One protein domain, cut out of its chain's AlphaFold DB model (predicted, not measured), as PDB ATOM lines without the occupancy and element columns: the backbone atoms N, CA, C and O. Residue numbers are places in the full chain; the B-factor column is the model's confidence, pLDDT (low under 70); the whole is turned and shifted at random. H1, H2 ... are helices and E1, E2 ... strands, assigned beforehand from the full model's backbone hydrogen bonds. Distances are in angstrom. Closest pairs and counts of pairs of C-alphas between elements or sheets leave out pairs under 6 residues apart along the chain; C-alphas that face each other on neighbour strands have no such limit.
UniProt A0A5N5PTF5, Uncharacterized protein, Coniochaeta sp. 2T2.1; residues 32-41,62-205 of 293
ATOM      1  N   LYS A  32     202.574 245.392 271.958       84.25
ATOM      2  CA  LYS A  32     201.792 244.239 271.488       84.25
ATOM      3  C   LYS A  32     201.163 244.554 270.134       84.25
ATOM      4  O   LYS A  32     200.671 245.662 269.898       84.25
ATOM      5  N   ILE A  33     201.196 243.585 269.232       85.12
ATOM      6  CA  ILE A  33     200.566 243.694 267.919       85.12
ATOM      7  C   ILE A  33     199.048 243.596 268.083       85.12
ATOM      8  O   ILE A  33     198.544 242.652 268.684       85.12
ATOM      9  N   SER A  34     198.297 244.550 267.530       80.75
ATOM     10  CA  SER A  34     196.839 244.607 267.696       80.75
ATOM     11  C   SER A  34     196.110 243.439 267.040       80.75
ATOM     12  O   SER A  34     194.994 243.118 267.429       80.75
ATOM     13  N   SER A  35     196.695 242.840 265.999       80.38
ATOM     14  CA  SER A  35     196.127 241.665 265.332       80.38
ATOM     15  C   SER A  35     196.374 240.371 266.108       80.38
ATOM     16  O   SER A  35     195.804 239.339 265.751       80.38
ATOM     17  N   PHE A  36     197.193 240.402 267.164       87.12
ATOM     18  CA  PHE A  36     197.451 239.239 267.997       87.12
ATOM     19  C   PHE A  36     196.298 239.024 268.985       87.12
ATOM     20  O   PHE A  36     196.198 239.684 270.017       87.12
ATOM     21  N   LYS A  37     195.412 238.090 268.633       86.75
ATOM     22  CA  LYS A  37     194.152 237.778 269.337       86.75
ATOM     23  C   LYS A  37     194.242 236.590 270.303       86.75
ATOM     24  O   LYS A  37     193.214 236.123 270.791       86.75
ATOM     25  N   TRP A  38     195.436 236.037 270.485       86.56
ATOM     26  CA  TRP A  38     195.653 234.827 271.266       86.56
ATOM     27  C   TRP A  38     196.078 235.184 272.684       86.56
ATOM     28  O   TRP A  38     196.875 236.096 272.906       86.56
ATOM     29  N   GLU A  39     195.529 234.450 273.640       81.81
ATOM     30  CA  GLU A  39     195.866 234.521 275.056       81.81
ATOM     31  C   GLU A  39     196.002 233.098 275.574       81.81
ATOM     32  O   GLU A  39     195.272 232.216 275.113       81.81
ATOM     33  N   ARG A  40     196.947 232.863 276.491       82.94
ATOM     34  CA  ARG A  40     197.202 231.523 277.020       82.94
ATOM     35  C   ARG A  40     195.897 230.972 277.611       82.94
ATOM     36  O   ARG A  40     195.441 231.495 278.627       82.94
ATOM     37  N   PRO A  41     195.307 229.910 277.029       78.25
ATOM     38  CA  PRO A  41     194.004 229.419 277.466       78.25
ATOM     39  C   PRO A  41     194.110 228.513 278.702       78.25
ATOM     40  O   PRO A  41     193.093 228.133 279.278       78.25
ATOM     41  N   PHE A  62     209.165 220.294 268.869       96.44
ATOM     42  CA  PHE A  62     209.754 220.590 267.569       96.44
ATOM     43  C   PHE A  62     211.105 221.264 267.752       96.44
ATOM     44  O   PHE A  62     211.338 221.957 268.747       96.44
ATOM     45  N   LYS A  63     211.990 221.055 266.780       95.94
ATOM     46  CA  LYS A  63     213.312 221.674 266.726       95.94
ATOM     47  C   LYS A  63     213.325 222.729 265.631       95.94
ATOM     48  O   LYS A  63     212.775 222.507 264.557       95.94
ATOM     49  N   ALA A  64     213.954 223.855 265.917       95.38
ATOM     50  CA  ALA A  64     214.152 224.938 264.966       95.38
ATOM     51  C   ALA A  64     215.402 225.732 265.344       95.38
ATOM     52  O   ALA A  64     215.946 225.573 266.436       95.38
ATOM     53  N   GLU A  65     215.823 226.631 264.467       92.94
ATOM     54  CA  GLU A  65     216.799 227.665 264.779       92.94
ATOM     55  C   GLU A  65     216.089 229.001 264.983       92.94
ATOM     56  O   GLU A  65     215.284 229.413 264.147       92.94
ATOM     57  N   GLN A  66     216.410 229.709 266.063       92.75
ATOM     58  CA  GLN A  66     215.907 231.055 266.310       92.75
ATOM     59  C   GLN A  66     216.964 232.109 265.977       92.75
ATOM     60  O   GLN A  66     218.036 232.163 266.585       92.75
ATOM     61  N   TRP A  67     216.614 233.008 265.064       90.25
ATOM     62  CA  TRP A  67     217.451 234.105 264.590       90.25
ATOM     63  C   TRP A  67     216.843 235.450 264.972       90.25
ATOM     64  O   TRP A  67     215.635 235.638 264.843       90.25
ATOM     65  N   LYS A  68     217.665 236.404 265.421       89.31
ATOM     66  CA  LYS A  68     217.248 237.806 265.571       89.31
ATOM     67  C   LYS A  68     217.783 238.661 264.435       89.31
ATOM     68  O   LYS A  68     218.838 238.353 263.886       89.31
ATOM     69  N   LEU A  69     217.113 239.770 264.127       86.50
ATOM     70  CA  LEU A  69     217.568 240.667 263.060       86.50
ATOM     71  C   LEU A  69     218.979 241.224 263.324       86.50
ATOM     72  O   LEU A  69     219.811 241.250 262.419       86.50
ATOM     73  N   LYS A  70     219.309 241.565 264.577       85.12
ATOM     74  CA  LYS A  70     220.669 241.993 264.959       85.12
ATOM     75  C   LYS A  70     221.747 240.935 264.721       85.12
ATOM     76  O   LYS A  70     222.909 241.278 264.523       85.12
ATOM     77  N   ASP A  71     221.372 239.654 264.732       78.94
ATOM     78  CA  ASP A  71     222.305 238.548 264.510       78.94
ATOM     79  C   ASP A  71     222.698 238.415 263.026       78.94
ATOM     80  O   ASP A  71     223.616 237.662 262.700       78.94
ATOM     81  N   LEU A  72     222.036 239.152 262.125       76.44
ATOM     82  CA  LEU A  72     222.299 239.132 260.684       76.44
ATOM     83  C   LEU A  72     223.465 240.037 260.253       76.44
ATOM     84  O   LEU A  72     223.831 240.026 259.083       76.44
ATOM     85  N   GLN A  73     224.062 240.807 261.173       65.56
ATOM     86  CA  GLN A  73     225.177 241.720 260.865       65.56
ATOM     87  C   GLN A  73     226.530 241.002 260.663       65.56
ATOM     88  O   GLN A  73     227.460 241.581 260.103       65.56
ATOM     89  N   ALA A  74     226.655 239.740 261.085       60.28
ATOM     90  CA  ALA A  74     227.756 238.843 260.710       60.28
ATOM     91  C   ALA A  74     227.382 238.079 259.421       60.28
ATOM     92  O   ALA A  74     226.193 238.015 259.119       60.28
ATOM     93  N   PRO A  75     228.323 237.485 258.652       66.31
ATOM     94  CA  PRO A  75     227.976 236.706 257.460       66.31
ATOM     95  C   PRO A  75     227.090 235.509 257.837       66.31
ATOM     96  O   PRO A  75     227.577 234.428 258.160       66.31
ATOM     97  N   SER A  76     225.775 235.731 257.825       77.19
ATOM     98  CA  SER A  76     224.755 234.731 258.088       77.19
ATOM     99  C   SER A  76     224.246 234.205 256.751       77.19
ATOM    100  O   SER A  76     223.845 234.999 255.892       77.19
ATOM    101  N   PRO A  77     224.215 232.878 256.564       81.25
ATOM    102  CA  PRO A  77     223.716 232.279 255.330       81.25
ATOM    103  C   PRO A  77     222.224 232.589 255.094       81.25
ATOM    104  O   PRO A  77     221.762 232.569 253.953       81.25
ATOM    105  N   TRP A  78     221.487 232.947 256.151       84.31
ATOM    106  CA  TRP A  78     220.050 233.217 256.116       84.31
ATOM    107  C   TRP A  78     219.676 234.698 256.033       84.31
ATOM    108  O   TRP A  78     218.504 235.004 255.810       84.31
ATOM    109  N   ALA A  79     220.635 235.624 256.158       83.81
ATOM    110  CA  ALA A  79     220.346 237.060 256.104       83.81
ATOM    111  C   ALA A  79     219.554 237.475 254.845       83.81
ATOM    112  O   ALA A  79     218.510 238.112 255.003       83.81
ATOM    113  N   PRO A  80     219.915 237.035 253.618       82.81
ATOM    114  CA  PRO A  80     219.147 237.396 252.425       82.81
ATOM    115  C   PRO A  80     217.710 236.850 252.431       82.81
ATOM    116  O   PRO A  80     216.804 237.493 251.898       82.81
ATOM    117  N   ALA A  81     217.488 235.668 253.019       84.06
ATOM    118  CA  ALA A  81     216.160 235.065 253.119       84.06
ATOM    119  C   ALA A  81     215.265 235.866 254.075       84.06
ATOM    120  O   ALA A  81     214.134 236.203 253.726       84.06
ATOM    121  N   ILE A  82     215.800 236.236 255.243       84.25
ATOM    122  CA  ILE A  82     215.072 237.012 256.257       84.25
ATOM    123  C   ILE A  82     214.761 238.426 255.758       84.25
ATOM    124  O   ILE A  82     213.633 238.891 255.913       84.25
ATOM    125  N   GLU A  83     215.713 239.092 255.101       83.19
ATOM    126  CA  GLU A  83     215.480 240.402 254.481       83.19
ATOM    127  C   GLU A  83     214.392 240.338 253.403       83.19
ATOM    128  O   GLU A  83     213.513 241.200 253.357       83.19
ATOM    129  N   THR A  84     214.405 239.295 252.565       83.06
ATOM    130  CA  THR A  84     213.380 239.103 251.528       83.06
ATOM    131  C   THR A  84     212.003 238.852 252.143       83.06
ATOM    132  O   THR A  84     211.021 239.447 251.704       83.06
ATOM    133  N   PHE A  85     211.930 238.029 253.192       83.94
ATOM    134  CA  PHE A  85     210.691 237.751 253.921       83.94
ATOM    135  C   PHE A  85     210.092 239.015 254.554       83.94
ATOM    136  O   PHE A  85     208.894 239.271 254.428       83.94
ATOM    137  N   LEU A  86     210.933 239.846 255.175       79.69
ATOM    138  CA  LEU A  86     210.520 241.114 255.781       79.69
ATOM    139  C   LEU A  86     210.152 242.193 254.766       79.69
ATOM    140  O   LEU A  86     209.283 243.019 255.041       79.69
ATOM    141  N   GLY A  87     210.797 242.205 253.601       75.88
ATOM    142  CA  GLY A  87     210.519 243.189 252.557       75.88
ATOM    143  C   GLY A  87     209.087 243.116 252.026       75.88
ATOM    144  O   GLY A  87     208.571 244.111 251.519       75.88
ATOM    145  N   TRP A  88     208.436 241.956 252.139       65.62
ATOM    146  CA  TRP A  88     207.095 241.751 251.599       65.62
ATOM    147  C   TRP A  88     205.991 242.015 252.623       65.62
ATOM    148  O   TRP A  88     204.888 242.409 252.227       65.62
ATOM    149  N   HIS A  89     206.250 241.817 253.921       75.88
ATOM    150  CA  HIS A  89     205.179 241.628 254.901       75.88
ATOM    151  C   HIS A  89     205.474 242.219 256.284       75.88
ATOM    152  O   HIS A  89     206.623 242.252 256.726       75.88
ATOM    153  N   PRO A  90     204.432 242.674 257.006       82.75
ATOM    154  CA  PRO A  90     204.600 243.150 258.368       82.75
ATOM    155  C   PRO A  90     204.970 241.997 259.307       82.75
ATOM    156  O   PRO A  90     204.483 240.874 259.176       82.75
ATOM    157  N   TYR A  91     205.800 242.299 260.303       87.88
ATOM    158  CA  TYR A  91     206.127 241.358 261.367       87.88
ATOM    159  C   TYR A  91     204.875 241.047 262.204       87.88
ATOM    160  O   TYR A  91     204.221 241.962 262.702       87.88
ATOM    161  N   VAL A  92     204.533 239.760 262.345       90.12
ATOM    162  CA  VAL A  92     203.290 239.308 263.009       90.12
ATOM    163  C   VAL A  92     203.425 239.053 264.502       90.12
ATOM    164  O   VAL A  92     202.410 238.906 265.180       90.12
ATOM    165  N   GLY A  93     204.656 239.042 265.015       91.75
ATOM    166  CA  GLY A  93     204.935 239.011 266.444       91.75
ATOM    167  C   GLY A  93     205.891 237.917 266.893       91.75
ATOM    168  O   GLY A  93     206.100 236.909 266.216       91.75
ATOM    169  N   SER A  94     206.451 238.148 268.078       92.31
ATOM    170  CA  SER A  94     207.175 237.171 268.893       92.31
ATOM    171  C   SER A  94     206.257 236.063 269.421       92.31
ATOM    172  O   SER A  94     205.057 236.046 269.139       92.31
ATOM    173  N   TRP A  95     206.796 235.169 270.251       91.44
ATOM    174  CA  TRP A  95     206.027 234.112 270.928       91.44
ATOM    175  C   TRP A  95     204.757 234.605 271.639       91.44
ATOM    176  O   TRP A  95     203.755 233.900 271.637       91.44
ATOM    177  N   GLU A  96     204.770 235.823 272.184       88.75
ATOM    178  CA  GLU A  96     203.646 236.434 272.914       88.75
ATOM    179  C   GLU A  96     202.916 237.518 272.094       88.75
ATOM    180  O   GLU A  96     202.162 238.336 272.628       88.75
ATOM    181  N   GLY A  97     203.175 237.579 270.782       90.00
ATOM    182  CA  GLY A  97     202.566 238.574 269.902       90.00
ATOM    183  C   GLY A  97     203.098 239.994 270.083       90.00
ATOM    184  O   GLY A  97     202.401 240.964 269.771       90.00
ATOM    185  N   ALA A  98     204.313 240.142 270.611       90.19
ATOM    186  CA  ALA A  98     204.969 241.438 270.717       90.19
ATOM    187  C   ALA A  98     205.705 241.798 269.423       90.19
ATOM    188  O   ALA A  98     206.276 240.935 268.757       90.19
ATOM    189  N   ASP A  99     205.734 243.088 269.107       90.12
ATOM    190  CA  ASP A  99     206.646 243.679 268.131       90.12
ATOM    191  C   ASP A  99     207.765 244.399 268.893       90.12
ATOM    192  O   ASP A  99     207.587 245.562 269.277       90.12
ATOM    193  N   PRO A 100     208.880 243.714 269.204       88.00
ATOM    194  CA  PRO A 100     210.037 244.381 269.776       88.00
ATOM    195  C   PRO A 100     210.680 245.309 268.731       88.00
ATOM    196  O   PRO A 100     210.305 245.312 267.556       88.00
ATOM    197  N   ASP A 101     211.675 246.090 269.150       85.19
ATOM    198  CA  ASP A 101     212.467 246.891 268.214       85.19
ATOM    199  C   ASP A 101     213.017 246.020 267.078       85.19
ATOM    200  O   ASP A 101     213.278 244.832 267.270       85.19
ATOM    201  N   ALA A 102     213.189 246.610 265.890       80.31
ATOM    202  CA  ALA A 102     213.486 245.873 264.660       80.31
ATOM    203  C   ALA A 102     214.632 244.858 264.829       80.31
ATOM    204  O   ALA A 102     214.500 243.714 264.402       80.31
ATOM    205  N   ASP A 103     215.694 245.255 265.530       86.12
ATOM    206  CA  ASP A 103     216.891 244.460 265.822       86.12
ATOM    207  C   ASP A 103     216.633 243.231 266.715       86.12
ATOM    208  O   ASP A 103     217.342 242.226 266.629       86.12
ATOM    209  N   GLU A 104     215.610 243.291 267.566       87.88
ATOM    210  CA  GLU A 104     215.236 242.233 268.510       87.88
ATOM    211  C   GLU A 104     214.121 241.320 267.985       87.88
ATOM    212  O   GLU A 104     213.792 240.332 268.648       87.88
ATOM    213  N   ARG A 105     213.555 241.616 266.807       90.44
ATOM    214  CA  ARG A 105     212.576 240.743 266.143       90.44
ATOM    215  C   ARG A 105     213.189 239.383 265.867       90.44
ATOM    216  O   ARG A 105     214.336 239.285 265.431       90.44
ATOM    217  N   GLU A 106     212.404 238.348 266.124       91.12
ATOM    218  CA  GLU A 106     212.837 236.959 266.111       91.12
ATOM    219  C   GLU A 106     212.138 236.171 265.004       91.12
ATOM    220  O   GLU A 106     210.953 236.350 264.725       91.12
ATOM    221  N   PHE A 107     212.893 235.280 264.378       92.25
ATOM    222  CA  PHE A 107     212.448 234.427 263.290       92.25
ATOM    223  C   PHE A 107     212.873 233.001 263.576       92.25
ATOM    224  O   PHE A 107     213.953 232.764 264.120       92.25
ATOM    225  N   LEU A 108     212.021 232.063 263.195       94.50
ATOM    226  CA  LEU A 108     212.283 230.642 263.292       94.50
ATOM    227  C   LEU A 108     212.563 230.098 261.902       94.50
ATOM    228  O   LEU A 108     211.816 230.371 260.961       94.50
ATOM    229  N   ILE A 109     213.641 229.332 261.803       93.31
ATOM    230  CA  ILE A 109     213.997 228.555 260.624       93.31
ATOM    231  C   ILE A 109     213.879 227.091 261.003       93.31
ATOM    232  O   ILE A 109     214.440 226.653 262.007       93.31
ATOM    233  N   MET A 110     213.133 226.341 260.209       94.81
ATOM    234  CA  MET A 110     212.903 224.928 260.450       94.81
ATOM    235  C   MET A 110     213.057 224.148 259.152       94.81
ATOM    236  O   MET A 110     212.651 224.606 258.083       94.81
ATOM    237  N   GLU A 111     213.651 222.966 259.256       93.38
ATOM    238  CA  GLU A 111     213.776 222.024 258.150       93.38
ATOM    239  C   GLU A 111     212.396 221.667 257.607       93.38
ATOM    240  O   GLU A 111     211.512 221.269 258.365       93.38
ATOM    241  N   TRP A 112     212.193 221.796 256.293       93.38
ATOM    242  CA  TRP A 112     210.879 221.533 255.702       93.38
ATOM    243  C   TRP A 112     210.442 220.077 255.906       93.38
ATOM    244  O   TRP A 112     209.261 219.810 256.120       93.38
ATOM    245  N   ALA A 113     211.396 219.145 255.923       92.81
ATOM    246  CA  ALA A 113     211.154 217.737 256.222       92.81
ATOM    247  C   ALA A 113     210.642 217.490 257.656       92.81
ATOM    248  O   ALA A 113     209.880 216.548 257.867       92.81
ATOM    249  N   ASP A 114     211.011 218.344 258.617       94.31
ATOM    250  CA  ASP A 114     210.575 218.228 260.014       94.31
ATOM    251  C   ASP A 114     209.190 218.862 260.243       94.31
ATOM    252  O   ASP A 114     208.589 218.693 261.309       94.31
ATOM    253  N   VAL A 115     208.660 219.602 259.258       95.31
ATOM    254  CA  VAL A 115     207.336 220.232 259.340       95.31
ATOM    255  C   VAL A 115     206.249 219.167 259.140       95.31
ATOM    256  O   VAL A 115     206.254 218.464 258.120       95.31
ATOM    257  N   PRO A 116     205.264 219.062 260.056       96.56
ATOM    258  CA  PRO A 116     204.153 218.122 259.919       96.56
ATOM    259  C   PRO A 116     203.430 218.261 258.578       96.56
ATOM    260  O   PRO A 116     203.211 219.377 258.098       96.56
ATOM    261  N   ILE A 117     203.021 217.138 257.980       94.75
ATOM    262  CA  ILE A 117     202.353 217.124 256.664       94.75
ATOM    263  C   ILE A 117     201.138 218.071 256.622       94.75
ATOM    264  O   ILE A 117     201.081 218.886 255.702       94.75
ATOM    265  N   PRO A 118     200.233 218.096 257.626       96.44
ATOM    266  CA  PRO A 118     199.087 219.008 257.600       96.44
ATOM    267  C   PRO A 118     199.476 220.491 257.545       96.44
ATOM    268  O   PRO A 118     198.784 221.301 256.930       96.44
ATOM    269  N   VAL A 119     200.596 220.856 258.174       96.31
ATOM    270  CA  VAL A 119     201.135 222.221 258.128       96.31
ATOM    271  C   VAL A 119     201.703 222.510 256.743       96.31
ATOM    272  O   VAL A 119     201.419 223.568 256.180       96.31
ATOM    273  N   ARG A 120     202.457 221.566 256.163       94.00
ATOM    274  CA  ARG A 120     203.006 221.701 254.807       94.00
ATOM    275  C   ARG A 120     201.909 221.895 253.766       94.00
ATOM    276  O   ARG A 120     201.974 222.856 252.999       94.00
ATOM    277  N   ASP A 121     200.883 221.051 253.802       93.31
ATOM    278  CA  ASP A 121     199.731 221.117 252.899       93.31
ATOM    279  C   ASP A 121     198.986 222.448 253.048       93.31
ATOM    280  O   ASP A 121     198.636 223.092 252.055       93.31
ATOM    281  N   TRP A 122     198.788 222.910 254.288       94.12
ATOM    282  CA  TRP A 122     198.156 224.201 254.542       94.12
ATOM    283  C   TRP A 122     198.972 225.354 253.952       94.12
ATOM    284  O   TRP A 122     198.405 226.186 253.240       94.12
ATOM    285  N   ILE A 123     200.289 225.392 254.195       91.88
ATOM    286  CA  ILE A 123     201.183 226.438 253.669       91.88
ATOM    287  C   ILE A 123     201.152 226.430 252.138       91.88
ATOM    288  O   ILE A 123     200.932 227.475 251.522       91.88
ATOM    289  N   GLN A 124     201.308 225.263 251.511       89.75
ATOM    290  CA  GLN A 124     201.263 225.129 250.054       89.75
ATOM    291  C   GLN A 124     199.919 225.590 249.479       89.75
ATOM    292  O   GLN A 124     199.895 226.310 248.481       89.75
ATOM    293  N   ASN A 125     198.804 225.257 250.135       89.94
ATOM    294  CA  ASN A 125     197.478 225.716 249.731       89.94
ATOM    295  C   ASN A 125     197.315 227.244 249.862       89.94
ATOM    296  O   ASN A 125     196.674 227.865 249.010       89.94
ATOM    297  N   GLN A 126     197.910 227.877 250.882       89.31
ATOM    298  CA  GLN A 126     197.920 229.342 250.978       89.31
ATOM    299  C   GLN A 126     198.694 229.968 249.812       89.31
ATOM    300  O   GLN A 126     198.189 230.893 249.172       89.31
ATOM    301  N   HIS A 127     199.884 229.441 249.506       83.31
ATOM    302  CA  HIS A 127     200.729 229.902 248.396       83.31
ATOM    303  C   HIS A 127     200.072 229.700 247.025       83.31
ATOM    304  O   HIS A 127     200.129 230.592 246.180       83.31
ATOM    305  N   ALA A 128     199.383 228.575 246.816       84.94
ATOM    306  CA  ALA A 128     198.626 228.313 245.591       84.94
ATOM    307  C   ALA A 128     197.477 229.317 245.388       84.94
ATOM    308  O   ALA A 128     197.179 229.705 244.262       84.94
ATOM    309  N   ASN A 129     196.872 229.783 246.482       84.50
ATOM    310  CA  ASN A 129     195.769 230.740 246.476       84.50
ATOM    311  C   ASN A 129     196.217 232.164 246.838       84.50
ATOM    312  O   ASN A 129     195.440 232.913 247.431       84.50
ATOM    313  N   LYS A 130     197.456 232.557 246.510       78.69
ATOM    314  CA  LYS A 130     198.030 233.862 246.900       78.69
ATOM    315  C   LYS A 130     197.210 235.087 246.469       78.69
ATOM    316  O   LYS A 130     197.271 236.113 247.136       78.69
ATOM    317  N   ASP A 131     196.435 234.968 245.389       78.50
ATOM    318  CA  ASP A 131     195.593 236.048 244.852       78.50
ATOM    319  C   ASP A 131     194.276 236.223 245.636       78.50
ATOM    320  O   ASP A 131     193.543 237.195 245.442       78.50
ATOM    321  N   ASN A 132     193.951 235.296 246.544       79.88
ATOM    322  CA  ASN A 132     192.807 235.422 247.438       79.88
ATOM    323  C   ASN A 132     193.128 236.425 248.558       79.88
ATOM    324  O   ASN A 132     194.108 236.262 249.278       79.88
ATOM    325  N   LEU A 133     192.256 237.417 248.765       70.69
ATOM    326  CA  LEU A 133     192.400 238.433 249.819       70.69
ATOM    327  C   LEU A 133     192.475 237.845 251.239       70.69
ATOM    328  O   LEU A 133     193.033 238.475 252.133       70.69
ATOM    329  N   ASN A 134     191.921 236.649 251.447       74.25
ATOM    330  CA  ASN A 134     191.980 235.933 252.722       74.25
ATOM    331  C   ASN A 134     193.196 235.000 252.833       74.25
ATOM    332  O   ASN A 134     193.361 234.355 253.870       74.25
ATOM    333  N   SER A 135     194.018 234.890 251.783       74.75
ATOM    334  CA  SER A 135     195.217 234.061 251.825       74.75
ATOM    335  C   SER A 135     196.235 234.646 252.791       74.75
ATOM    336  O   SER A 135     196.514 235.847 252.825       74.75
ATOM    337  N   ARG A 136     196.813 233.751 253.580       83.06
ATOM    338  CA  ARG A 136     197.846 234.051 254.569       83.06
ATOM    339  C   ARG A 136     199.192 233.477 254.145       83.06
ATOM    340  O   ARG A 136     200.012 233.140 254.990       83.06
ATOM    341  N   TRP A 137     199.405 233.364 252.831       80.06
ATOM    342  CA  TRP A 137     200.630 232.831 252.220       80.06
ATOM    343  C   TRP A 137     201.897 233.502 252.754       80.06
ATOM    344  O   TRP A 137     202.937 232.872 252.902       80.06
ATOM    345  N   TRP A 138     201.766 234.773 253.112       82.44
ATOM    346  CA  TRP A 138     202.811 235.628 253.631       82.44
ATOM    347  C   TRP A 138     203.301 235.291 255.049       82.44
ATOM    348  O   TRP A 138     204.331 235.806 255.474       82.44
ATOM    349  N   LEU A 139     202.585 234.441 255.794       89.88
ATOM    350  CA  LEU A 139     202.970 234.043 257.152       89.88
ATOM    351  C   LEU A 139     204.188 233.111 257.191       89.88
ATOM    352  O   LEU A 139     204.924 233.113 258.176       89.88
ATOM    353  N   PHE A 140     204.384 232.320 256.134       91.81
ATOM    354  CA  PHE A 140     205.430 231.303 256.052       91.81
ATOM    355  C   PHE A 140     206.148 231.427 254.712       91.81
ATOM    356  O   PHE A 140     205.563 231.183 253.652       91.81
ATOM    357  N   GLY A 141     207.425 231.791 254.755       89.19
ATOM    358  CA  GLY A 141     208.289 231.784 253.583       89.19
ATOM    359  C   GLY A 141     208.977 230.433 253.454       89.19
ATOM    360  O   GLY A 141     209.553 229.941 254.419       89.19
ATOM    361  N   ILE A 142     208.932 229.827 252.273       89.75
ATOM    362  CA  ILE A 142     209.694 228.610 251.982       89.75
ATOM    363  C   ILE A 142     210.943 229.033 251.217       89.75
ATOM    364  O   ILE A 142     210.848 229.804 250.264       89.75
ATOM    365  N   PHE A 143     212.108 228.551 251.635       87.50
ATOM    366  CA  PHE A 143     213.389 228.907 251.034       87.50
ATOM    367  C   PHE A 143     214.212 227.662 250.742       87.50
ATOM    368  O   PHE A 143     214.183 226.688 251.493       87.50
ATOM    369  N   GLU A 144     214.976 227.706 249.660       86.38
ATOM    370  CA  GLU A 144     216.018 226.715 249.409       86.38
ATOM    371  C   GLU A 144     217.206 226.958 250.339       86.38
ATOM    372  O   GLU A 144     217.570 228.107 250.627       86.38
ATOM    373  N   LYS A 145     217.826 225.871 250.802       83.44
ATOM    374  CA  LYS A 145     219.034 225.959 251.615       83.44
ATOM    375  C   LYS A 145     220.143 226.674 250.840       83.44
ATOM    376  O   LYS A 145     220.338 226.406 249.653       83.44
ATOM    377  N   PRO A 146     220.904 227.558 251.499       74.38
ATOM    378  CA  PRO A 146     222.027 228.232 250.872       74.38
ATOM    379  C   PRO A 146     223.093 227.198 250.487       74.38
ATOM    380  O   PRO A 146     223.772 226.635 251.341       74.38
ATOM    381  N   SER A 147     223.225 226.936 249.187       68.81
ATOM    382  CA  SER A 147     224.332 226.179 248.595       68.81
ATOM    383  C   SER A 147     225.477 227.127 248.228       68.81
ATOM    384  O   SER A 147     225.198 228.249 247.791       68.81
ATOM    385  N   ASP A 148     226.732 226.676 248.335       57.62
ATOM    386  CA  ASP A 148     227.937 227.482 248.078       57.62
ATOM    387  C   ASP A 148     227.791 228.430 246.870       57.62
ATOM    388  O   ASP A 148     227.679 228.017 245.714       57.62
ATOM    389  N   GLY A 149     227.776 229.736 247.160       55.81
ATOM    390  CA  GLY A 149     227.784 230.816 246.169       55.81
ATOM    391  C   GLY A 149     226.427 231.259 245.602       55.81
ATOM    392  O   GLY A 149     226.414 232.177 244.778       55.81
ATOM    393  N   ARG A 150     225.289 230.679 246.017       60.97
ATOM    394  CA  ARG A 150     223.946 231.114 245.571       60.97
ATOM    395  C   ARG A 150     223.143 231.741 246.709       60.97
ATOM    396  O   ARG A 150     223.159 231.258 247.836       60.97
ATOM    397  N   LYS A 151     222.420 232.825 246.402       61.91
ATOM    398  CA  LYS A 151     221.439 233.408 247.331       61.91
ATOM    399  C   LYS A 151     220.289 232.409 247.538       61.91
ATOM    400  O   LYS A 151     219.893 231.791 246.549       61.91
ATOM    401  N   PRO A 152     219.737 232.280 248.758       64.69
ATOM    402  CA  PRO A 152     218.540 231.480 249.001       64.69
ATOM    403  C   PRO A 152     217.416 231.902 248.048       64.69
ATOM    404  O   PRO A 152     217.060 233.083 247.997       64.69
ATOM    405  N   ALA A 153     216.880 230.961 247.271       62.25
ATOM    406  CA  ALA A 153     215.730 231.215 246.413       62.25
ATOM    407  C   ALA A 153     214.442 231.091 247.237       62.25
ATOM    408  O   ALA A 153     214.297 230.158 248.029       62.25
ATOM    409  N   VAL A 154     213.507 232.029 247.061       66.44
ATOM    410  CA  VAL A 154     212.189 231.961 247.714       66.44
ATOM    411  C   VAL A 154     211.289 231.036 246.912       66.44
ATOM    412  O   VAL A 154     211.281 231.098 245.686       66.44
ATOM    413  N   TRP A 155     210.475 230.226 247.565       59.16
ATOM    414  CA  TRP A 155     209.439 229.433 246.925       59.16
ATOM    415  C   TRP A 155     208.052 230.045 247.197       59.16
ATOM    416  O   TRP A 155     207.768 230.391 248.344       59.16
ATOM    417  N   PRO A 156     207.177 230.175 246.180       53.50
ATOM    418  CA  PRO A 156     207.390 229.865 244.768       53.50
ATOM    419  C   PRO A 156     207.918 231.089 243.987       53.50
ATOM    420  O   PRO A 156     207.141 231.899 243.489       53.50
ATOM    421  N   SER A 157     209.240 231.219 243.826       49.50
ATOM    422  CA  SER A 157     209.847 232.099 242.799       49.50
ATOM    423  C   SER A 157     210.173 231.345 241.515       49.50
ATOM    424  O   SER A 157     210.486 231.960 240.498       49.50
ATOM    425  N   VAL A 158     210.085 230.014 241.537       42.78
ATOM    426  CA  VAL A 158     210.221 229.193 240.339       42.78
ATOM    427  C   VAL A 158     208.885 229.256 239.614       42.78
ATOM    428  O   VAL A 158     207.897 228.667 240.057       42.78
ATOM    429  N   ALA A 159     208.837 229.999 238.508       36.66
ATOM    430  CA  ALA A 159     207.804 229.799 237.505       36.66
ATOM    431  C   ALA A 159     207.711 228.290 237.249       36.66
ATOM    432  O   ALA A 159     208.717 227.665 236.913       36.66
ATOM    433  N   VAL A 160     206.536 227.706 237.487       35.97
ATOM    434  CA  VAL A 160     206.218 226.306 237.189       35.97
ATOM    435  C   VAL A 160     206.657 226.034 235.743       35.97
ATOM    436  O   VAL A 160     205.947 226.411 234.817       35.97
ATOM    437  N   GLY A 161     207.863 225.493 235.528       37.03
ATOM    438  CA  GLY A 161     208.405 225.357 234.172       37.03
ATOM    439  C   GLY A 161     209.915 225.176 233.991       37.03
ATOM    440  O   GLY A 161     210.280 224.444 233.078       37.03
ATOM    441  N   GLU A 162     210.803 225.778 234.797       39.34
ATOM    442  CA  GLU A 162     212.240 225.834 234.412       39.34
ATOM    443  C   GLU A 162     213.244 225.123 235.334       39.34
ATOM    444  O   GLU A 162     214.388 224.910 234.931       39.34
ATOM    445  N   GLN A 163     212.853 224.677 236.530       43.38
ATOM    446  CA  GLN A 163     213.737 223.900 237.410       43.38
ATOM    447  C   GLN A 163     213.030 222.657 237.945       43.38
ATOM    448  O   GLN A 163     211.842 222.688 238.267       43.38
ATOM    449  N   ALA A 164     213.775 221.548 238.013       46.38
ATOM    450  CA  ALA A 164     213.308 220.326 238.651       46.38
ATOM    451  C   ALA A 164     212.901 220.632 240.103       46.38
ATOM    452  O   ALA A 164     213.557 221.453 240.748       46.38
ATOM    453  N   PRO A 165     211.833 220.005 240.626       56.75
ATOM    454  CA  PRO A 165     211.394 220.247 241.991       56.75
ATOM    455  C   PRO A 165     212.540 219.924 242.955       56.75
ATOM    456  O   PRO A 165     212.958 218.773 243.068       56.75
ATOM    457  N   VAL A 166     213.053 220.957 243.626       66.25
ATOM    458  CA  VAL A 166     214.024 220.808 244.715       66.25
ATOM    459  C   VAL A 166     213.438 219.868 245.763       66.25
ATOM    460  O   VAL A 166     212.242 219.943 246.060       66.25
ATOM    461  N   ARG A 167     214.252 218.945 246.275       76.88
ATOM    462  CA  ARG A 167     213.780 217.953 247.243       76.88
ATOM    463  C   ARG A 167     213.392 218.632 248.554       76.88
ATOM    464  O   ARG A 167     213.918 219.691 248.889       76.88
ATOM    465  N   ASP A 168     212.475 218.026 249.300       79.94
ATOM    466  CA  ASP A 168     211.996 218.601 250.559       79.94
ATOM    467  C   ASP A 168     213.128 218.769 251.589       79.94
ATOM    468  O   ASP A 168     213.102 219.720 252.365       79.94
ATOM    469  N   GLU A 169     214.169 217.931 251.545       84.12
ATOM    470  CA  GLU A 169     215.333 218.015 252.442       84.12
ATOM    471  C   GLU A 169     216.274 219.190 252.127       84.12
ATOM    472  O   GLU A 169     217.157 219.528 252.918       84.12
ATOM    473  N   GLU A 170     216.113 219.815 250.963       84.81
ATOM    474  CA  GLU A 170     216.895 220.973 250.518       84.81
ATOM    475  C   GLU A 170     216.141 222.290 250.774       84.81
ATOM    476  O   GLU A 170     216.586 223.358 250.348       84.81
ATOM    477  N   ARG A 171     215.010 222.233 251.493       88.81
ATOM    478  CA  ARG A 171     214.156 223.382 251.802       88.81
ATOM    479  C   ARG A 171     214.048 223.620 253.300       88.81
ATOM    480  O   ARG A 171     214.063 222.694 254.106       88.81
ATOM    481  N   VAL A 172     213.849 224.880 253.649       91.69
ATOM    482  CA  VAL A 172     213.478 225.313 254.993       91.69
ATOM    483  C   VAL A 172     212.227 226.173 254.933       91.69
ATOM    484  O   VAL A 172     211.927 226.798 253.911       91.69
ATOM    485  N   VAL A 173     211.514 226.237 256.049       93.31
ATOM    486  CA  VAL A 173     210.473 227.232 256.277       93.31
ATOM    487  C   VAL A 173     210.986 228.290 257.247       93.31
ATOM    488  O   VAL A 173     211.601 227.977 258.266       93.31
ATOM    489  N   LEU A 174     210.728 229.547 256.911       93.25
ATOM    490  CA  LEU A 174     211.016 230.727 257.707       93.25
ATOM    491  C   LEU A 174     209.695 231.384 258.109       93.25
ATOM    492  O   LEU A 174     208.834 231.633 257.261       93.25
ATOM    493  N   PHE A 175     209.542 231.689 259.392       94.38
ATOM    494  CA  PHE A 175     208.349 232.350 259.914       94.38
ATOM    495  C   PHE A 175     208.641 233.071 261.233       94.38
ATOM    496  O   PHE A 175     209.596 232.753 261.940       94.38
ATOM    497  N   ALA A 176     207.817 234.058 261.583       94.06
ATOM    498  CA  ALA A 176     207.838 234.647 262.923       94.06
ATOM    499  C   ALA A 176     207.048 233.750 263.897       94.06
ATOM    500  O   ALA A 176     206.033 233.188 263.475       94.06
ATOM    501  N   PRO A 177     207.421 233.631 265.186       94.62
ATOM    502  CA  PRO A 177     206.750 232.711 266.111       94.62
ATOM    503  C   PRO A 177     205.226 232.898 266.191       94.62
ATOM    504  O   PRO A 177     204.479 231.918 266.196       94.62
ATOM    505  N   ALA A 178     204.740 234.147 266.159       93.69
ATOM    506  CA  ALA A 178     203.305 234.429 266.194       93.69
ATOM    507  C   ALA A 178     202.524 233.850 264.993       93.69
ATOM    508  O   ALA A 178     201.324 233.612 265.106       93.69
ATOM    509  N   ALA A 179     203.177 233.587 263.854       94.00
ATOM    510  CA  ALA A 179     202.530 233.018 262.668       94.00
ATOM    511  C   ALA A 179     201.931 231.629 262.937       94.00
ATOM    512  O   ALA A 179     200.896 231.272 262.372       94.00
ATOM    513  N   MET A 180     202.548 230.855 263.835       95.06
ATOM    514  CA  MET A 180     202.091 229.507 264.175       95.06
ATOM    515  C   MET A 180     200.687 229.501 264.771       95.06
ATOM    516  O   MET A 180     199.934 228.562 264.522       95.06
ATOM    517  N   TYR A 181     200.324 230.548 265.518       94.44
ATOM    518  CA  TYR A 181     199.042 230.673 266.211       94.44
ATOM    519  C   TYR A 181     197.833 230.650 265.283       94.44
ATOM    520  O   TYR A 181     196.723 230.437 265.751       94.44
ATOM    521  N   GLU A 182     198.002 230.831 263.976       93.50
ATOM    522  CA  GLU A 182     196.894 230.683 263.032       93.50
ATOM    523  C   GLU A 182     196.570 229.214 262.721       93.50
ATOM    524  O   GLU A 182     195.479 228.926 262.233       93.50
ATOM    525  N   ILE A 183     197.493 228.289 263.017       95.94
ATOM    526  CA  ILE A 183     197.416 226.879 262.615       95.94
ATOM    527  C   ILE A 183     197.970 225.889 263.655       95.94
ATOM    528  O   ILE A 183     198.253 224.747 263.303       95.94
ATOM    529  N   LEU A 184     198.134 226.281 264.925       95.88
ATOM    530  CA  LEU A 184     198.749 225.440 265.972       95.88
ATOM    531  C   LEU A 184     198.211 223.997 266.045       95.88
ATOM    532  O   LEU A 184     199.035 223.093 266.190       95.88
ATOM    533  N   PRO A 185     196.898 223.727 265.904       96.62
ATOM    534  CA  PRO A 185     196.392 222.354 265.922       96.62
ATOM    535  C   PRO A 185     196.988 221.461 264.833       96.62
ATOM    536  O   PRO A 185     197.296 220.302 265.101       96.62
ATOM    537  N   LEU A 186     197.242 222.001 263.634       97.50
ATOM    538  CA  LEU A 186     197.805 221.237 262.516       97.50
ATOM    539  C   LEU A 186     199.208 220.712 262.819       97.50
ATOM    540  O   LEU A 186     199.584 219.653 262.321       97.50
ATOM    541  N   TRP A 187     199.972 221.422 263.654       97.06
ATOM    542  CA  TRP A 187     201.311 220.992 264.046       97.06
ATOM    543  C   TRP A 187     201.281 219.688 264.840       97.06
ATOM    544  O   TRP A 187     202.193 218.872 264.734       97.06
ATOM    545  N   ILE A 188     200.233 219.468 265.636       96.00
ATOM    546  CA  ILE A 188     200.193 218.349 266.580       96.00
ATOM    547  C   ILE A 188     199.099 217.318 266.302       96.00
ATOM    548  O   ILE A 188     199.099 216.278 266.952       96.00
ATOM    549  N   ALA A 189     198.245 217.559 265.304       95.81
ATOM    550  CA  ALA A 189     197.120 216.696 264.951       95.81
ATOM    551  C   ALA A 189     197.525 215.250 264.628       95.81
ATOM    552  O   ALA A 189     196.863 214.309 265.059       95.81
ATOM    553  N   GLU A 190     198.602 215.066 263.863       94.56
ATOM    554  CA  GLU A 190     198.991 213.756 263.338       94.56
ATOM    555  C   GLU A 190     199.279 212.741 264.457       94.56
ATOM    556  O   GLU A 190     200.091 212.999 265.344       94.56
ATOM    557  N   GLY A 191     198.642 211.573 264.423       90.69
ATOM    558  CA  GLY A 191     198.854 210.518 265.420       90.69
ATOM    559  C   GLY A 191     198.219 210.790 266.786       90.69
ATOM    560  O   GLY A 191     198.521 210.074 267.738       90.69
ATOM    561  N   SER A 192     197.355 211.804 266.901       92.81
ATOM    562  CA  SER A 192     196.547 212.032 268.102       92.81
ATOM    563  C   SER A 192     195.207 211.293 268.061       92.81
ATOM    564  O   SER A 192     194.670 211.014 266.991       92.81
ATOM    565  N   GLU A 193     194.622 211.031 269.234       92.88
ATOM    566  CA  GLU A 193     193.289 210.410 269.355       92.88
ATOM    567  C   GLU A 193     192.164 211.289 268.783       92.88
ATOM    568  O   GLU A 193     191.124 210.781 268.376       92.88
ATOM    569  N   CYS A 194     192.383 212.602 268.717       93.31
ATOM    570  CA  CYS A 194     191.441 213.592 268.198       93.31
ATOM    571  C   CYS A 194     191.954 214.263 266.915       93.31
ATOM    572  O   CYS A 194     191.684 215.440 266.665       93.31
ATOM    573  N   GLN A 195     192.697 213.517 266.091       95.75
ATOM    574  CA  GLN A 195     193.297 214.029 264.859       95.75
ATOM    575  C   GLN A 195     192.269 214.726 263.958       95.75
ATOM    576  O   GLN A 195     192.545 215.812 263.457       95.75
ATOM    577  N   GLU A 196     191.080 214.148 263.777       95.69
ATOM    578  CA  GLU A 196     190.024 214.738 262.941       95.69
ATOM    579  C   GLU A 196     189.567 216.110 263.454       95.69
ATOM    580  O   GLU A 196     189.429 217.051 262.673       95.69
ATOM    581  N   ASP A 197     189.387 216.251 264.770       95.62
ATOM    582  CA  ASP A 197     189.011 217.522 265.391       95.62
ATOM    583  C   ASP A 197     190.138 218.557 265.298       95.62
ATOM    584  O   ASP A 197     189.864 219.736 265.075       95.62
ATOM    585  N   MET A 198     191.399 218.133 265.435       95.75
ATOM    586  CA  MET A 198     192.564 219.022 265.337       95.75
ATOM    587  C   MET A 198     192.861 219.478 263.903       95.75
ATOM    588  O   MET A 198     193.365 220.584 263.710       95.75
ATOM    589  N   LEU A 199     192.558 218.655 262.895       96.81
ATOM    590  CA  LEU A 199     192.697 219.033 261.485       96.81
ATOM    591  C   LEU A 199     191.636 220.056 261.048       96.81
ATOM    592  O   LEU A 199     191.865 220.831 260.117       96.81
ATOM    593  N   ASP A 200     190.491 220.096 261.730       95.81
ATOM    594  CA  ASP A 200     189.424 221.057 261.471       95.81
ATOM    595  C   ASP A 200     189.696 222.412 262.153       95.81
ATOM    596  O   ASP A 200     189.259 222.698 263.271       95.81
ATOM    597  N   LEU A 201     190.375 223.305 261.428       95.25
ATOM    598  CA  LEU A 201     190.646 224.673 261.886       95.25
ATOM    599  C   LEU A 201     189.383 225.501 262.193       95.25
ATOM    600  O   LEU A 201     189.501 226.545 262.832       95.25
ATOM    601  N   THR A 202     188.177 225.079 261.790       94.56
ATOM    602  CA  THR A 202     186.941 225.789 262.171       94.56
ATOM    603  C   THR A 202     186.582 225.592 263.647       94.56
ATOM    604  O   THR A 202     185.930 226.453 264.252       94.56
ATOM    605  N   LYS A 203     187.069 224.501 264.254       94.56
ATOM    606  CA  LYS A 203     186.971 224.227 265.695       94.56
ATOM    607  C   LYS A 203     188.055 224.938 266.495       94.56
ATOM    608  O   LYS A 203     187.900 225.102 267.706       94.56
ATOM    609  N   TYR A 204     189.131 225.374 265.840       94.69
ATOM    610  CA  TYR A 204     190.234 226.053 266.499       94.69
ATOM    611  C   TYR A 204     189.836 227.458 266.965       94.69
ATOM    612  O   TYR A 204     189.278 228.263 266.214       94.69
ATOM    613  N   SER A 205     190.116 227.769 268.230       91.25
ATOM    614  CA  SER A 205     189.799 229.066 268.819       91.25
ATOM    615  C   SER A 205     190.891 229.552 269.767       91.25
ATOM    616  O   SER A 205     191.658 228.765 270.316       91.25
TER     617      SER A 205
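This is residues 32 to 41 and 62 to 205 of the 293 residues of an uncharacterized protein of Coniochaeta sp. 2T2.1 (UniProt A0A5N5PTF5). A strongly twisted sheet of four strands forms a wall, with H2 packed over it and H3 grazing its edge strand E3, while H4 leads from it to H5 and H6, which gather with the start of H3 at one end of the body. Long unnamed stretches run round these parts, and residues 158 to 165 stick out. The printed part has 154 residues, with elements in the order E1 H1 H2 E2 H3 E3 E4 H4 H5 H6, and the antiparallel sheet runs E1 E2 E4 E3. The class is mixed, helices and strands, with 66 residues, under half, in named elements. The whole is compact, with a radius of gyration of the C-alphas of 15.9 A and spans of 46 by 39 by 31 A.

Find C-alpha 62 at (209.754, 220.590, 267.569); from there E1, residues 62 to 68, runs 18.9 A. The other strands are E2, residues 106 to 111, 17.0 A; E4, residues 171 to 175, 13.4 A; and E3, residues 140 to 144, 13.3 A. Look for H3, residues 117 to 128, 16.2 A, beginning at C-alpha 117 (202.353, 217.124, 256.664), and H2, residues 79 to 88, 14.8 A. The short helices are H1, residues 69 to 73; H4, 177 to 182; H5, 184 to 188; and H6, 195 to 199, ending at C-alpha 199 (192.697, 219.033, 261.485).

Across E1 and E2, N 65 and O 109 are 2.8 A apart; across E2 and E4, N 108 and O 175, 2.8 A; across the hairpin E3 and E4, N 141 and O 174, 2.9 A, each within hydrogen-bond range. E2, H3 and E3 make a split strand-helix-strand unit, two strands running the same way with E4 between them, its crossover right-handed. H2 and the sheet make two layers, a helix on one face of a sheet; its height is 8.9 A, and the C-alphas of Phe 85 and Gly 141 are its closest to E3, 6.4 A. H3 only grazes the sheet, with residues 120 to 127. H4 is on the sheet but over none of its strands, its closest C-alphas to E2 being Pro 177 and Leu 108, 6.5 A. H1 is only just not on it, with 4 pairs of C-alphas within 10 A. H3 touches H5 with residues 118 to 119 alone, the C-alphas of Pro 118 and Leu 186 coming closest, 5.5 A. H5 touches H6, closest at C-alphas 185 and 198, 5.1 A. Every O i to N i+4 pair is within hydrogen-bond range in H3 and H6; H2 has 5 of 6, and H1 0 of 1, H4 0 of 2 and H5 0 of 1, beside 1 of 2, 3 of 3 and 2 of 2 O i to N i+3 pairs.

The C-alphas of Pro 41 and Glu 162 are the two farthest apart, 46.9 A. Residues 42 to 61 are not printed, and C-alphas 41 and 62 are 20.6 A apart across that cut. The links H2 to E2, H3 to E3 and E3 to E4 are long. The mean pLDDT of the printed part is 83.4; it is under 70 at residues 73 to 75, 88 and 147 to 166.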